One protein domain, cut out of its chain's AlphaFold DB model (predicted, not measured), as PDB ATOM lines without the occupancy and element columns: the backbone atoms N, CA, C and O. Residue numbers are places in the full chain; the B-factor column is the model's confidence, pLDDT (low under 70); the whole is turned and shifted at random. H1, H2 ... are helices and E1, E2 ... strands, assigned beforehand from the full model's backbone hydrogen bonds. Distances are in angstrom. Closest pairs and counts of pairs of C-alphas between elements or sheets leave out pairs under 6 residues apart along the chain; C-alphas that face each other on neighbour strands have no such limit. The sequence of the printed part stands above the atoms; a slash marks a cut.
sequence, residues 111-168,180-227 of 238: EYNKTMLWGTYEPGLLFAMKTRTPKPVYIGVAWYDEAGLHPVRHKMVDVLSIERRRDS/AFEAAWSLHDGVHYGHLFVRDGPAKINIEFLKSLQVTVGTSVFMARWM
ATOM      1  N   GLU A 111     103.640  -3.615  -4.013       69.69
ATOM      2  CA  GLU A 111     103.764  -4.678  -5.016       69.69
ATOM      3  C   GLU A 111     104.996  -5.575  -4.836       69.69
ATOM      4  O   GLU A 111     104.886  -6.792  -4.966       69.69
ATOM      5  N   TYR A 112     106.158  -5.017  -4.474       70.81
ATOM      6  CA  TYR A 112     107.358  -5.822  -4.214       70.81
ATOM      7  C   TYR A 112     107.183  -6.705  -2.972       70.81
ATOM      8  O   TYR A 112     107.657  -7.839  -2.938       70.81
ATOM      9  N   ASN A 113     106.464  -6.211  -1.955       73.50
ATOM     10  CA  ASN A 113     106.180  -7.004  -0.760       73.50
ATOM     11  C   ASN A 113     105.312  -8.221  -1.102       73.50
ATOM     12  O   ASN A 113     105.579  -9.322  -0.638       73.50
ATOM     13  N   LYS A 114     104.300  -8.053  -1.962       75.94
ATOM     14  CA  LYS A 114     103.369  -9.140  -2.305       75.94
ATOM     15  C   LYS A 114     104.075 -10.375  -2.866       75.94
ATOM     16  O   LYS A 114     103.699 -11.488  -2.520       75.94
ATOM     17  N   THR A 115     105.096 -10.194  -3.702       78.38
ATOM     18  CA  THR A 115     105.785 -11.314  -4.366       78.38
ATOM     19  C   THR A 115     106.993 -11.821  -3.578       78.38
ATOM     20  O   THR A 115     107.230 -13.029  -3.525       78.38
ATOM     21  N   MET A 116     107.738 -10.925  -2.921       83.00
ATOM     22  CA  MET A 116     109.026 -11.228  -2.281       83.00
ATOM     23  C   MET A 116     108.977 -11.276  -0.750       83.00
ATOM     24  O   MET A 116     110.024 -11.408  -0.117       83.00
ATOM     25  N   LEU A 117     107.800 -11.166  -0.123       84.88
ATOM     26  CA  LEU A 117     107.692 -11.299   1.334       84.88
ATOM     27  C   LEU A 117     108.201 -12.663   1.794       84.88
ATOM     28  O   LEU A 117     109.052 -12.724   2.674       84.88
ATOM     29  N   TRP A 118     107.692 -13.736   1.190       87.88
ATOM     30  CA  TRP A 118     108.052 -15.116   1.503       87.88
ATOM     31  C   TRP A 118     109.039 -15.672   0.486       87.88
ATOM     32  O   TRP A 118     108.847 -15.514  -0.718       87.88
ATOM     33  N   GLY A 119     110.048 -16.404   0.942       89.94
ATOM     34  CA  GLY A 119     110.940 -17.128   0.042       89.94
ATOM     35  C   GLY A 119     111.996 -17.942   0.770       89.94
ATOM     36  O   GLY A 119     112.081 -17.931   1.998       89.94
ATOM     37  N   THR A 120     112.802 -18.647  -0.011       91.38
ATOM     38  CA  THR A 120     113.871 -19.553   0.426       91.38
ATOM     39  C   THR A 120     115.156 -18.791   0.768       91.38
ATOM     40  O   THR A 120     116.226 -19.029   0.219       91.38
ATOM     41  N   TYR A 121     115.054 -17.811   1.670       90.56
ATOM     42  CA  TYR A 121     116.141 -16.866   1.973       90.56
ATOM     43  C   TYR A 121     117.202 -17.388   2.954       90.56
ATOM     44  O   TYR A 121     118.071 -16.626   3.363       90.56
ATOM     45  N   GLU A 122     117.138 -18.663   3.333       88.38
ATOM     46  CA  GLU A 122     118.063 -19.302   4.275       88.38
ATOM     47  C   GLU A 122     118.777 -20.481   3.591       88.38
ATOM     48  O   GLU A 122     118.406 -21.636   3.803       88.38
ATOM     49  N   PRO A 123     119.810 -20.217   2.766       84.94
ATOM     50  CA  PRO A 123     120.504 -21.256   1.997       84.94
ATOM     51  C   PRO A 123     121.330 -22.220   2.866       84.94
ATOM     52  O   PRO A 123     121.804 -23.239   2.377       84.94
ATOM     53  N   GLY A 124     121.529 -21.913   4.154       84.25
ATOM     54  CA  GLY A 124     122.211 -22.812   5.091       84.25
ATOM     55  C   GLY A 124     121.373 -24.028   5.507       84.25
ATOM     56  O   GLY A 124     121.920 -24.999   6.041       84.25
ATOM     57  N   LEU A 125     120.058 -23.984   5.272       88.31
ATOM     58  CA  LEU A 125     119.112 -25.055   5.575       88.31
ATOM     59  C   LEU A 125     118.752 -25.823   4.302       88.31
ATOM     60  O   LEU A 125     118.729 -25.245   3.219       88.31
ATOM     61  N   LEU A 126     118.456 -27.119   4.436       87.69
ATOM     62  CA  LEU A 126     118.086 -27.969   3.296       87.69
ATOM     63  C   LEU A 126     116.814 -27.470   2.614       87.69
ATOM     64  O   LEU A 126     116.774 -27.305   1.399       87.69
ATOM     65  N   PHE A 127     115.791 -27.176   3.411       91.00
ATOM     66  CA  PHE A 127     114.611 -26.466   2.956       91.00
ATOM     67  C   PHE A 127     114.087 -25.584   4.078       91.00
ATOM     68  O   PHE A 127     113.711 -26.068   5.149       91.00
ATOM     69  N   ALA A 128     114.041 -24.282   3.816       91.38
ATOM     70  CA  ALA A 128     113.422 -23.324   4.707       91.38
ATOM     71  C   ALA A 128     112.835 -22.155   3.927       91.38
ATOM     72  O   ALA A 128     113.392 -21.707   2.926       91.38
ATOM     73  N   MET A 129     111.722 -21.636   4.430       90.44
ATOM     74  CA  MET A 129     111.087 -20.412   3.980       90.44
ATOM     75  C   MET A 129     111.065 -19.403   5.122       90.44
ATOM     76  O   MET A 129     110.833 -19.747   6.283       90.44
ATOM     77  N   LYS A 130     111.299 -18.140   4.781       90.56
ATOM     78  CA  LYS A 130     111.370 -17.038   5.736       90.56
ATOM     79  C   LYS A 130     110.677 -15.800   5.183       90.56
ATOM     80  O   LYS A 130     110.734 -15.552   3.974       90.56
ATOM     81  N   THR A 131     110.082 -14.994   6.061       88.12
ATOM     82  CA  THR A 131     109.603 -13.653   5.698       88.12
ATOM     83  C   THR A 131     110.723 -12.607   5.691       88.12
ATOM     84  O   THR A 131     111.570 -12.572   6.585       88.12
ATOM     85  N   ARG A 132     110.706 -11.668   4.736       82.44
ATOM     86  CA  ARG A 132     111.602 -10.488   4.706       82.44
ATOM     87  C   ARG A 132     111.159  -9.365   5.653       82.44
ATOM     88  O   ARG A 132     111.214  -8.186   5.310       82.44
ATOM     89  N   THR A 133     110.689  -9.718   6.844       81.50
ATOM     90  CA  THR A 133     110.282  -8.763   7.884       81.50
ATOM     91  C   THR A 133     111.394  -8.589   8.923       81.50
ATOM     92  O   THR A 133     112.154  -9.528   9.157       81.50
ATOM     93  N   PRO A 134     111.480  -7.432   9.612       79.06
ATOM     94  CA  PRO A 134     112.446  -7.230  10.701       79.06
ATOM     95  C   PRO A 134     112.320  -8.268  11.827       79.06
ATOM     96  O   PRO A 134     113.299  -8.602  12.486       79.06
ATOM     97  N   LYS A 135     111.105  -8.787  12.032       83.88
ATOM     98  CA  LYS A 135     110.812  -9.962  12.857       83.88
ATOM     99  C   LYS A 135     110.371 -11.093  11.926       83.88
ATOM    100  O   LYS A 135     109.192 -11.125  11.559       83.88
ATOM    101  N   PRO A 136     111.304 -11.926  11.446       85.06
ATOM    102  CA  PRO A 136     110.996 -12.957  10.466       85.06
ATOM    103  C   PRO A 136     110.247 -14.140  11.085       85.06
ATOM    104  O   PRO A 136     110.570 -14.578  12.188       85.06
ATOM    105  N   VAL A 137     109.280 -14.678  10.345       88.25
ATOM    106  CA  VAL A 137     108.671 -15.986  10.608       88.25
ATOM    107  C   VAL A 137     109.428 -17.027   9.792       88.25
ATOM    108  O   VAL A 137     109.748 -16.778   8.629       88.25
ATOM    109  N   TYR A 138     109.719 -18.172  10.408       90.38
ATOM    110  CA  TYR A 138     110.480 -19.265   9.811       90.38
ATOM    111  C   TYR A 138     109.631 -20.523   9.702       90.38
ATOM    112  O   TYR A 138     108.949 -20.903  10.651       90.38
ATOM    113  N   ILE A 139     109.737 -21.190   8.560       90.56
ATOM    114  CA  ILE A 139     109.206 -22.530   8.331       90.56
ATOM    115  C   ILE A 139     110.339 -23.342   7.720       90.56
ATOM    116  O   ILE A 139     111.010 -22.873   6.805       90.56
ATOM    117  N   GLY A 140     110.576 -24.545   8.224       90.75
ATOM    118  CA  GLY A 140     111.636 -25.413   7.731       90.75
ATOM    119  C   GLY A 140     111.241 -26.870   7.842       90.75
ATOM    120  O   GLY A 140     110.323 -27.217   8.585       90.75
ATOM    121  N   VAL A 141     111.939 -27.706   7.086       89.69
ATOM    122  CA  VAL A 141     111.746 -29.155   7.105       89.69
ATOM    123  C   VAL A 141     113.003 -29.807   7.661       89.69
ATOM    124  O   VAL A 141     114.125 -29.416   7.336       89.69
ATOM    125  N   ALA A 142     112.795 -30.804   8.512       90.25
ATOM    126  CA  ALA A 142     113.835 -31.684   9.007       90.25
ATOM    127  C   ALA A 142     113.312 -33.120   8.997       90.25
ATOM    128  O   ALA A 142     112.123 -33.348   9.223       90.25
ATOM    129  N   TRP A 143     114.195 -34.078   8.743       87.69
ATOM    130  CA  TRP A 143     113.868 -35.502   8.786       87.69
ATOM    131  C   TRP A 143     115.003 -36.285   9.430       87.69
ATOM    132  O   TRP A 143     116.125 -35.797   9.572       87.69
ATOM    133  N   TYR A 144     114.703 -37.501   9.861       86.06
ATOM    134  CA  TYR A 144     115.662 -38.383  10.506       86.06
ATOM    135  C   TYR A 144     115.375 -39.832  10.129       86.06
ATOM    136  O   TYR A 144     114.279 -40.167   9.686       86.06
ATOM    137  N   ASP A 145     116.389 -40.673  10.295       81.19
ATOM    138  CA  ASP A 145     116.275 -42.115  10.130       81.19
ATOM    139  C   ASP A 145     115.789 -42.740  11.444       81.19
ATOM    140  O   ASP A 145     116.365 -42.477  12.502       81.19
ATOM    141  N   GLU A 146     114.748 -43.571  11.388       79.38
ATOM    142  CA  GLU A 146     114.213 -44.283  12.556       79.38
ATOM    143  C   GLU A 146     115.275 -45.180  13.207       79.38
ATOM    144  O   GLU A 146     115.324 -45.300  14.431       79.38
ATOM    145  N   ALA A 147     116.190 -45.739  12.408       77.38
ATOM    146  CA  ALA A 147     117.291 -46.559  12.903       77.38
ATOM    147  C   ALA A 147     118.390 -45.745  13.619       77.38
ATOM    148  O   ALA A 147     119.314 -46.328  14.188       77.38
ATOM    149  N   GLY A 148     118.335 -44.408  13.576       73.50
ATOM    150  CA  GLY A 148     119.311 -43.526  14.222       73.50
ATOM    151  C   GLY A 148     120.723 -43.591  13.627       73.50
ATOM    152  O   GLY A 148     121.670 -43.098  14.239       73.50
ATOM    153  N   LEU A 149     120.889 -44.189  12.442       70.19
ATOM    154  CA  LEU A 149     122.188 -44.348  11.772       70.19
ATOM    155  C   LEU A 149     122.719 -43.029  11.188       70.19
ATOM    156  O   LEU A 149     123.923 -42.879  10.958       70.19
ATOM    157  N   HIS A 150     121.820 -42.075  10.945       71.56
ATOM    158  CA  HIS A 150     122.123 -40.749  10.424       71.56
ATOM    159  C   HIS A 150     121.572 -39.681  11.374       71.56
ATOM    160  O   HIS A 150     120.455 -39.830  11.877       71.56
ATOM    161  N   PRO A 151     122.322 -38.595  11.632       74.38
ATOM    162  CA  PRO A 151     121.800 -37.499  12.429       74.38
ATOM    163  C   PRO A 151     120.672 -36.790  11.683       74.38
ATOM    164  O   PRO A 151     120.583 -36.854  10.455       74.38
ATOM    165  N   VAL A 152     119.835 -36.083  12.445       83.81
ATOM    166  CA  VAL A 152     118.718 -35.294  11.917       83.81
ATOM    167  C   VAL A 152     119.211 -34.387  10.787       83.81
ATOM    168  O   VAL A 152     120.106 -33.560  10.968       83.81
ATOM    169  N   ARG A 153     118.612 -34.546   9.611       83.50
ATOM    170  CA  ARG A 153     118.899 -33.757   8.419       83.50
ATOM    171  C   ARG A 153     118.117 -32.454   8.505       83.50
ATOM    172  O   ARG A 153     116.893 -32.463   8.577       83.50
ATOM    173  N   HIS A 154     118.832 -31.333   8.530       85.31
ATOM    174  CA  HIS A 154     118.237 -29.996   8.628       85.31
ATOM    175  C   HIS A 154     119.131 -28.930   7.984       85.31
ATOM    176  O   HIS A 154     118.656 -28.120   7.187       85.31
ATOM    177  N   LYS A 155     120.438 -28.942   8.286       84.88
ATOM    178  CA  LYS A 155     121.417 -28.019   7.693       84.88
ATOM    179  C   LYS A 155     122.173 -28.685   6.555       84.88
ATOM    180  O   LYS A 155     122.560 -29.843   6.674       84.88
ATOM    181  N   MET A 156     122.478 -27.922   5.509       75.62
ATOM    182  CA  MET A 156     123.277 -28.419   4.383       75.62
ATOM    183  C   MET A 156     124.710 -28.781   4.816       75.62
ATOM    184  O   MET A 156     125.267 -29.791   4.394       75.62
ATOM    185  N   VAL A 157     125.293 -27.990   5.723       71.50
ATOM    186  CA  VAL A 157     126.662 -28.191   6.237       71.50
ATOM    187  C   VAL A 157     126.800 -29.500   7.014       71.50
ATOM    188  O   VAL A 157     127.805 -30.198   6.875       71.50
ATOM    189  N   ASP A 158     125.789 -29.852   7.809       64.88
ATOM    190  CA  ASP A 158     125.809 -31.078   8.608       64.88
ATOM    191  C   ASP A 158     125.843 -32.306   7.692       64.88
ATOM    192  O   ASP A 158     126.521 -33.283   7.986       64.88
ATOM    193  N   VAL A 159     125.199 -32.236   6.526       61.81
ATOM    194  CA  VAL A 159     125.226 -33.330   5.554       61.81
ATOM    195  C   VAL A 159     126.583 -33.444   4.863       61.81
ATOM    196  O   VAL A 159     127.210 -34.502   4.914       61.81
ATOM    197  N   LEU A 160     127.079 -32.335   4.309       63.66
ATOM    198  CA  LEU A 160     128.349 -32.305   3.575       63.66
ATOM    199  C   LEU A 160     129.560 -32.648   4.459       63.66
ATOM    200  O   LEU A 160     130.550 -33.205   3.987       63.66
ATOM    201  N   SER A 161     129.507 -32.310   5.750       56.06
ATOM    202  CA  SER A 161     130.587 -32.617   6.697       56.06
ATOM    203  C   SER A 161     130.631 -34.092   7.108       56.06
ATOM    204  O   SER A 161     131.721 -34.623   7.330       56.06
ATOM    205  N   ILE A 162     129.481 -34.769   7.178       58.12
ATOM    206  CA  ILE A 162     129.399 -36.198   7.511       58.12
ATOM    207  C   ILE A 162     129.880 -37.059   6.349       58.12
ATOM    208  O   ILE A 162     130.632 -38.006   6.577       58.12
ATOM    209  N   GLU A 163     129.484 -36.728   5.121       58.44
ATOM    210  CA  GLU A 163     129.929 -37.460   3.931       58.44
ATOM    211  C   GLU A 163     131.443 -37.348   3.748       58.44
ATOM    212  O   GLU A 163     132.128 -38.365   3.669       58.44
ATOM    213  N   ARG A 164     131.999 -36.134   3.879       53.84
ATOM    214  CA  ARG A 164     133.454 -35.914   3.830       53.84
ATOM    215  C   ARG A 164     134.230 -36.741   4.865       53.84
ATOM    216  O   ARG A 164     135.379 -37.095   4.626       53.84
ATOM    217  N   ARG A 165     133.632 -37.028   6.028       53.34
ATOM    218  CA  ARG A 165     134.265 -37.830   7.088       53.34
ATOM    219  C   ARG A 165     134.156 -39.337   6.843       53.34
ATOM    220  O   ARG A 165     134.974 -40.080   7.372       53.34
ATOM    221  N   ARG A 166     133.155 -39.798   6.085       55.34
ATOM    222  CA  ARG A 166     133.036 -41.212   5.694       55.34
ATOM    223  C   ARG A 166     133.994 -41.563   4.554       55.34
ATOM    224  O   ARG A 166     134.594 -42.630   4.606       55.34
ATOM    225  N   ASP A 167     134.219 -40.638   3.624       53.59
ATOM    226  CA  ASP A 167     135.117 -40.838   2.475       53.59
ATOM    227  C   ASP A 167     136.615 -40.723   2.813       53.59
ATOM    228  O   ASP A 167     137.467 -41.021   1.980       53.59
ATOM    229  N   SER A 168     136.992 -40.332   4.038       52.22
ATOM    230  CA  SER A 168     138.405 -40.172   4.416       52.22
ATOM    231  C   SER A 168     139.130 -41.482   4.755       52.22
ATOM    232  O   SER A 168     140.224 -41.429   5.316       52.22
ATOM    233  N   ALA A 180     125.815 -40.874  -0.797       69.06
ATOM    234  CA  ALA A 180     124.427 -41.325  -0.917       69.06
ATOM    235  C   ALA A 180     123.407 -40.182  -0.737       69.06
ATOM    236  O   ALA A 180     122.205 -40.426  -0.882       69.06
ATOM    237  N   PHE A 181     123.868 -38.967  -0.427       77.62
ATOM    238  CA  PHE A 181     123.054 -37.773  -0.335       77.62
ATOM    239  C   PHE A 181     123.184 -36.866  -1.565       77.62
ATOM    240  O   PHE A 181     124.270 -36.476  -1.983       77.62
ATOM    241  N   GLU A 182     122.050 -36.446  -2.106       82.00
ATOM    242  CA  GLU A 182     121.962 -35.459  -3.175       82.00
ATOM    243  C   GLU A 182     120.767 -34.554  -2.878       82.00
ATOM    244  O   GLU A 182     119.651 -35.039  -2.727       82.00
ATOM    245  N   ALA A 183     120.983 -33.243  -2.786       84.56
ATOM    246  CA  ALA A 183     119.911 -32.265  -2.637       84.56
ATOM    247  C   ALA A 183     120.107 -31.154  -3.664       84.56
ATOM    248  O   ALA A 183     121.118 -30.449  -3.639       84.56
ATOM    249  N   ALA A 184     119.148 -31.006  -4.574       86.19
ATOM    250  CA  ALA A 184     119.236 -30.039  -5.655       86.19
ATOM    251  C   ALA A 184     117.866 -29.475  -6.025       86.19
ATOM    252  O   ALA A 184     116.862 -30.189  -6.118       86.19
ATOM    253  N   TRP A 185     117.830 -28.169  -6.286       88.75
ATOM    254  CA  TRP A 185     116.676 -27.542  -6.912       88.75
ATOM    255  C   TRP A 185     116.575 -28.029  -8.351       88.75
ATOM    256  O   TRP A 185     117.393 -27.674  -9.193       88.75
ATOM    257  N   SER A 186     115.564 -28.843  -8.629       89.25
ATOM    258  CA  SER A 186     115.269 -29.264 -10.000       89.25
ATOM    259  C   SER A 186     114.610 -28.133 -10.795       89.25
ATOM    260  O   SER A 186     114.844 -27.997 -11.993       89.25
ATOM    261  N   LEU A 187     113.820 -27.291 -10.122       90.56
ATOM    262  CA  LEU A 187     113.259 -26.066 -10.675       90.56
ATOM    263  C   LEU A 187     113.072 -25.041  -9.556       90.56
ATOM    264  O   LEU A 187     112.557 -25.378  -8.495       90.56
ATOM    265  N   HIS A 188     113.489 -23.796  -9.769       91.25
ATOM    266  CA  HIS A 188     113.263 -22.717  -8.811       91.25
ATOM    267  C   HIS A 188     113.262 -21.373  -9.537       91.25
ATOM    268  O   HIS A 188     114.280 -20.962 -10.090       91.25
ATOM    269  N   ASP A 189     112.127 -20.680  -9.539       88.31
ATOM    270  CA  ASP A 189     111.965 -19.403 -10.250       88.31
ATOM    271  C   ASP A 189     112.411 -18.182  -9.420       88.31
ATOM    272  O   ASP A 189     112.445 -17.058  -9.914       88.31
ATOM    273  N   GLY A 190     112.737 -18.392  -8.141       85.00
ATOM    274  CA  GLY A 190     113.133 -17.338  -7.207       85.00
ATOM    275  C   GLY A 190     111.968 -16.535  -6.626       85.00
ATOM    276  O   GLY A 190     112.196 -15.729  -5.720       85.00
ATOM    277  N   VAL A 191     110.736 -16.733  -7.114       83.88
ATOM    278  CA  VAL A 191     109.624 -15.812  -6.855       83.88
ATOM    279  C   VAL A 191     108.273 -16.480  -6.622       83.88
ATOM    280  O   VAL A 191     107.541 -15.930  -5.820       83.88
ATOM    281  N   HIS A 192     107.893 -17.609  -7.211       85.69
ATOM    282  CA  HIS A 192     106.561 -18.205  -7.012       85.69
ATOM    283  C   HIS A 192     106.593 -19.707  -6.761       85.69
ATOM    284  O   HIS A 192     105.781 -20.189  -5.972       85.69
ATOM    285  N   TYR A 193     107.512 -20.432  -7.387       90.25
ATOM    286  CA  TYR A 193     107.534 -21.885  -7.360       90.25
ATOM    287  C   TYR A 193     108.949 -22.435  -7.207       90.25
ATOM    288  O   TYR A 193     109.911 -21.958  -7.816       90.25
ATOM    289  N   GLY A 194     109.054 -23.504  -6.428       91.44
ATOM    290  CA  GLY A 194     110.277 -24.275  -6.318       91.44
ATOM    291  C   GLY A 194     109.990 -25.748  -6.099       91.44
ATOM    292  O   GLY A 194     109.061 -26.110  -5.379       91.44
ATOM    293  N   HIS A 195     110.827 -26.576  -6.712       92.81
ATOM    294  CA  HIS A 195     110.857 -28.019  -6.578       92.81
ATOM    295  C   HIS A 195     112.276 -28.468  -6.219       92.81
ATOM    296  O   HIS A 195     113.198 -28.441  -7.044       92.81
ATOM    297  N   LEU A 196     112.441 -28.870  -4.964       90.62
ATOM    298  CA  LEU A 196     113.667 -29.420  -4.410       90.62
ATOM    299  C   LEU A 196     113.570 -30.944  -4.409       90.62
ATOM    300  O   LEU A 196     112.681 -31.522  -3.780       90.62
ATOM    301  N   PHE A 197     114.512 -31.576  -5.098       90.44
ATOM    302  CA  PHE A 197     114.689 -33.017  -5.088       90.44
ATOM    303  C   PHE A 197     115.773 -33.377  -4.076       90.44
ATOM    304  O   PHE A 197     116.877 -32.826  -4.131       90.44
ATOM    305  N   VAL A 198     115.461 -34.300  -3.169       88.44
ATOM    306  CA  VAL A 198     116.417 -34.834  -2.200       88.44
ATOM    307  C   VAL A 198     116.442 -36.354  -2.271       88.44
ATOM    308  O   VAL A 198     115.414 -37.028  -2.192       88.44
ATOM    309  N   ARG A 199     117.645 -36.903  -2.374       86.12
ATOM    310  CA  ARG A 199     117.949 -38.321  -2.262       86.12
ATOM    311  C   ARG A 199     118.854 -38.497  -1.052       86.12
ATOM    312  O   ARG A 199     119.917 -37.904  -1.016       86.12
ATOM    313  N   ASP A 200     118.436 -39.292  -0.078       81.56
ATOM    314  CA  ASP A 200     119.220 -39.626   1.120       81.56
ATOM    315  C   ASP A 200     119.237 -41.157   1.232       81.56
ATOM    316  O   ASP A 200     118.358 -41.781   1.827       81.56
ATOM    317  N   GLY A 201     120.174 -41.780   0.514       79.88
ATOM    318  CA  GLY A 201     120.277 -43.229   0.357       79.88
ATOM    319  C   GLY A 201     119.024 -43.850  -0.285       79.88
ATOM    320  O   GLY A 201     118.770 -43.606  -1.473       79.88
ATOM    321  N   PRO A 202     118.262 -44.690   0.445       78.00
ATOM    322  CA  PRO A 202     117.016 -45.276  -0.050       78.00
ATOM    323  C   PRO A 202     115.837 -44.288  -0.048       78.00
ATOM    324  O   PRO A 202     114.872 -44.505  -0.785       78.00
ATOM    325  N   ALA A 203     115.894 -43.213   0.746       81.44
ATOM    326  CA  ALA A 203     114.820 -42.233   0.840       81.44
ATOM    327  C   ALA A 203     114.878 -41.237  -0.327       81.44
ATOM    328  O   ALA A 203     115.940 -40.722  -0.685       81.44
ATOM    329  N   LYS A 204     113.714 -40.957  -0.919       87.94
ATOM    330  CA  LYS A 204     113.536 -39.946  -1.969       87.94
ATOM    331  C   LYS A 204     112.449 -38.981  -1.532       87.94
ATOM    332  O   LYS A 204     111.296 -39.383  -1.404       87.94
ATOM    333  N   ILE A 205     112.820 -37.727  -1.325       88.81
ATOM    334  CA  ILE A 205     111.936 -36.678  -0.829       88.81
ATOM    335  C   ILE A 205     111.815 -35.621  -1.923       88.81
ATOM    336  O   ILE A 205     112.816 -35.103  -2.416       88.81
ATOM    337  N   ASN A 206     110.579 -35.301  -2.297       92.44
ATOM    338  CA  ASN A 206     110.274 -34.199  -3.202       92.44
ATOM    339  C   ASN A 206     109.595 -33.105  -2.388       92.44
ATOM    340  O   ASN A 206     108.564 -33.350  -1.756       92.44
ATOM    341  N   ILE A 207     110.186 -31.915  -2.382       91.06
ATOM    342  CA  ILE A 207     109.644 -30.759  -1.678       91.06
ATOM    343  C   ILE A 207     109.245 -29.724  -2.718       91.06
ATOM    344  O   ILE A 207     110.090 -29.165  -3.416       91.06
ATOM    345  N   GLU A 208     107.947 -29.466  -2.802       93.19
ATOM    346  CA  GLU A 208     107.364 -28.489  -3.711       93.19
ATOM    347  C   GLU A 208     106.653 -27.398  -2.919       93.19
ATOM    348  O   GLU A 208     105.952 -27.661  -1.935       93.19
ATOM    349  N   PHE A 209     106.799 -26.159  -3.373       89.31
ATOM    350  CA  PHE A 209     106.012 -25.050  -2.859       89.31
ATOM    351  C   PHE A 209     105.496 -24.181  -3.998       89.31
ATOM    352  O   PHE A 209     106.179 -23.963  -4.998       89.31
ATOM    353  N   LEU A 210     104.297 -23.638  -3.799       90.69
ATOM    354  CA  LEU A 210     103.687 -22.658  -4.685       90.69
ATOM    355  C   LEU A 210     103.173 -21.487  -3.848       90.69
ATOM    356  O   LEU A 210     102.399 -21.669  -2.907       90.69
ATOM    357  N   LYS A 211     103.599 -20.272  -4.190       86.25
ATOM    358  CA  LYS A 211     103.106 -19.045  -3.562       86.25
ATOM    359  C   LYS A 211     101.897 -18.520  -4.325       86.25
ATOM    360  O   LYS A 211     101.970 -18.267  -5.525       86.25
ATOM    361  N   SER A 212     100.793 -18.324  -3.611       80.06
ATOM    362  CA  SER A 212      99.617 -17.644  -4.150       80.06
ATOM    363  C   SER A 212      99.818 -16.128  -4.130       80.06
ATOM    364  O   SER A 212     100.323 -15.570  -3.158       80.06
ATOM    365  N   LEU A 213      99.384 -15.461  -5.200       67.25
ATOM    366  CA  LEU A 213      99.403 -14.001  -5.347       67.25
ATOM    367  C   LEU A 213      98.183 -13.314  -4.708       67.25
ATOM    368  O   LEU A 213      98.039 -12.095  -4.819       67.25
ATOM    369  N   GLN A 214      97.274 -14.061  -4.071       55.09
ATOM    370  CA  GLN A 214      96.043 -13.478  -3.543       55.09
ATOM    371  C   GLN A 214      96.315 -12.551  -2.355       55.09
ATOM    372  O   GLN A 214      96.606 -12.977  -1.240       55.09
ATOM    373  N   VAL A 215      96.136 -11.253  -2.607       49.19
ATOM    374  CA  VAL A 215      95.955 -10.224  -1.584       49.19
ATOM    375  C   VAL A 215      94.505 -10.288  -1.128       49.19
ATOM    376  O   VAL A 215      93.662  -9.506  -1.559       49.19
ATOM    377  N   THR A 216      94.185 -11.248  -0.270       38.19
ATOM    378  CA  THR A 216      93.051 -11.060   0.629       38.19
ATOM    379  C   THR A 216      93.579 -10.278   1.817       38.19
ATOM    380  O   THR A 216      94.578 -10.655   2.428       38.19
ATOM    381  N   VAL A 217      92.951  -9.135   2.082       39.34
ATOM    382  CA  VAL A 217      93.180  -8.304   3.263       39.34
ATOM    383  C   VAL A 217      93.322  -9.217   4.489       39.34
ATOM    384  O   VAL A 217      92.340  -9.789   4.943       39.34
ATOM    385  N   GLY A 218      94.551  -9.395   4.981       37.22
ATOM    386  CA  GLY A 218      94.829 -10.052   6.259       37.22
ATOM    387  C   GLY A 218      95.426 -11.466   6.258       37.22
ATOM    388  O   GLY A 218      95.939 -11.839   7.305       37.22
ATOM    389  N   THR A 219      95.458 -12.242   5.167       33.72
ATOM    390  CA  THR A 219      96.018 -13.615   5.221       33.72
ATOM    391  C   THR A 219      96.593 -14.081   3.884       33.72
ATOM    392  O   THR A 219      95.851 -14.305   2.930       33.72
ATOM    393  N   SER A 220      97.909 -14.295   3.816       36.28
ATOM    394  CA  SER A 220      98.523 -15.071   2.733       36.28
ATOM    395  C   SER A 220      98.295 -16.558   3.004       36.28
ATOM    396  O   SER A 220      98.802 -17.085   3.991       36.28
ATOM    397  N   VAL A 221      97.534 -17.235   2.144       40.72
ATOM    398  CA  VAL A 221      97.327 -18.688   2.230       40.72
ATOM    399  C   VAL A 221      98.482 -19.396   1.524       40.72
ATOM    400  O   VAL A 221      98.733 -19.172   0.338       40.72
ATOM    401  N   PHE A 222      99.190 -20.244   2.267       42.22
ATOM    402  CA  PHE A 222     100.275 -21.090   1.778       42.22
ATOM    403  C   PHE A 222      99.799 -22.543   1.701       42.22
ATOM    404  O   PHE A 222      99.171 -23.041   2.633       42.22
ATOM    405  N   MET A 223     100.109 -23.224   0.598       35.56
ATOM    406  CA  MET A 223      99.803 -24.639   0.408       35.56
ATOM    407  C   MET A 223     101.099 -25.365   0.040       35.56
ATOM    408  O   MET A 223     101.536 -25.331  -1.107       35.56
ATOM    409  N   ALA A 224     101.731 -26.001   1.028       39.50
ATOM    410  CA  ALA A 224     102.758 -27.006   0.775       39.50
ATOM    411  C   ALA A 224     102.060 -28.330   0.476       39.50
ATOM    412  O   ALA A 224     101.259 -28.813   1.280       39.50
ATOM    413  N   ARG A 225     102.347 -28.915  -0.687       35.00
ATOM    414  CA  ARG A 225     101.895 -30.263  -1.024       35.00
ATOM    415  C   ARG A 225     103.083 -31.197  -0.892       35.00
ATOM    416  O   ARG A 225     104.049 -31.093  -1.632       35.00
ATOM    417  N   TRP A 226     102.984 -32.115   0.055       37.47
ATOM    418  CA  TRP A 226     103.950 -33.181   0.241       37.47
ATOM    419  C   TRP A 226     103.319 -34.478  -0.269       37.47
ATOM    420  O   TRP A 226     102.231 -34.856   0.167       37.47
ATOM    421  N   MET A 227     103.938 -35.100  -1.274       30.53
ATOM    422  CA  MET A 227     103.498 -36.389  -1.807       30.53
ATOM    423  C   MET A 227     104.375 -37.500  -1.234       30.53
ATOM    424  O   MET A 227     105.380 -37.871  -1.834       30.53
TER     425      MET A 227
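Overview. This is residues 111 to 168 and 180 to 227 of the 238 residues of the protein "Glyco_hydro_63N domain-containing protein" of Trypanosoma cruzi (UniProt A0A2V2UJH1). Three long strands, E3, E4 and E5, make an antiparallel wall, with the short E6 at the E5 edge. Over one face of the wall, at a distance, lies a loose second layer made of the small hairpin E1 and E2 and long unnamed stretches, with H1 toward one end of the domain and H2 toward the other; the other face is bare. The printed part has 106 residues, with two named helices and six named strands in the order H1 E1 E2 H2 E3 E4 E5 E6; the class is mixed, helices and strands. The large sheet runs E3, E4, E5, E6, antiparallel from E3 to E5. The whole is only just loose, close to compact, with a radius of gyration of the C-alphas of 15.8 A, and is elongated, spanning 53 by 30 by 24 A.

Along the chain. E3 holds residues 181 to 188 and is 19.9 A long, E4 residues 193 to 200 at 22.9 A, and E5 residues 203 to 211 at 26.3 A, ending with C-alpha 211 at (103.106, -19.045, -3.562). E6 is residues 222 to 225. E1 is residues 128 to 131 and E2 residues 138 to 140. H1 is residues 111 to 116, with C-alpha 111 at (103.764, -4.678, -5.016). H2 is residues 156 to 168, 19.2 A long, with C-alpha 168 at (138.405, -40.172, 4.416).

Arrangement. E3, E4 and E5 form a meander, each strand the antiparallel neighbour of the one before. In the hairpin E3 and E4, N 184 and O 197 are 2.9 A apart, within hydrogen-bond range. In the hairpin E4 and E5, N 196 and O 207 are 2.8 A apart, also within range. E5 and E6 meet only at a point, where C-alphas 209 and 224 face each other at 5.3 A. H2 only grazes the sheet, with its residues 156 to 163; its closest C-alphas to E3 are those of Val 159 and Phe 181, 7.7 A apart. In the antiparallel hairpin E1 and E2, N 129 and O 139 are 2.8 A apart. Residues 118 to 119 pair antiparallel with residues 130 to 131 of E1. E1 and E2 are apart from E3, E4, E5 and E6. H1 is not on the large sheet and is only just apart from E5, at 8.2 A. O i to N i+4 pairs are within range in 1 of 2 cases in H1 and 8 of 9 in H2.

Size, cuts and confidence. The two C-alphas farthest apart, those of Ser 168 and Val 217, are 55.3 A apart. Residues 169 to 179 are not printed, and C-alphas 168 and 180 are 15.0 A apart across this cut. The links H1 to E1 and E2 to H2 are long. The mean pLDDT of the printed part is 75.7; it is under 70 at residue 111, residues 158 to 168, residue 180 and residues 213 to 227.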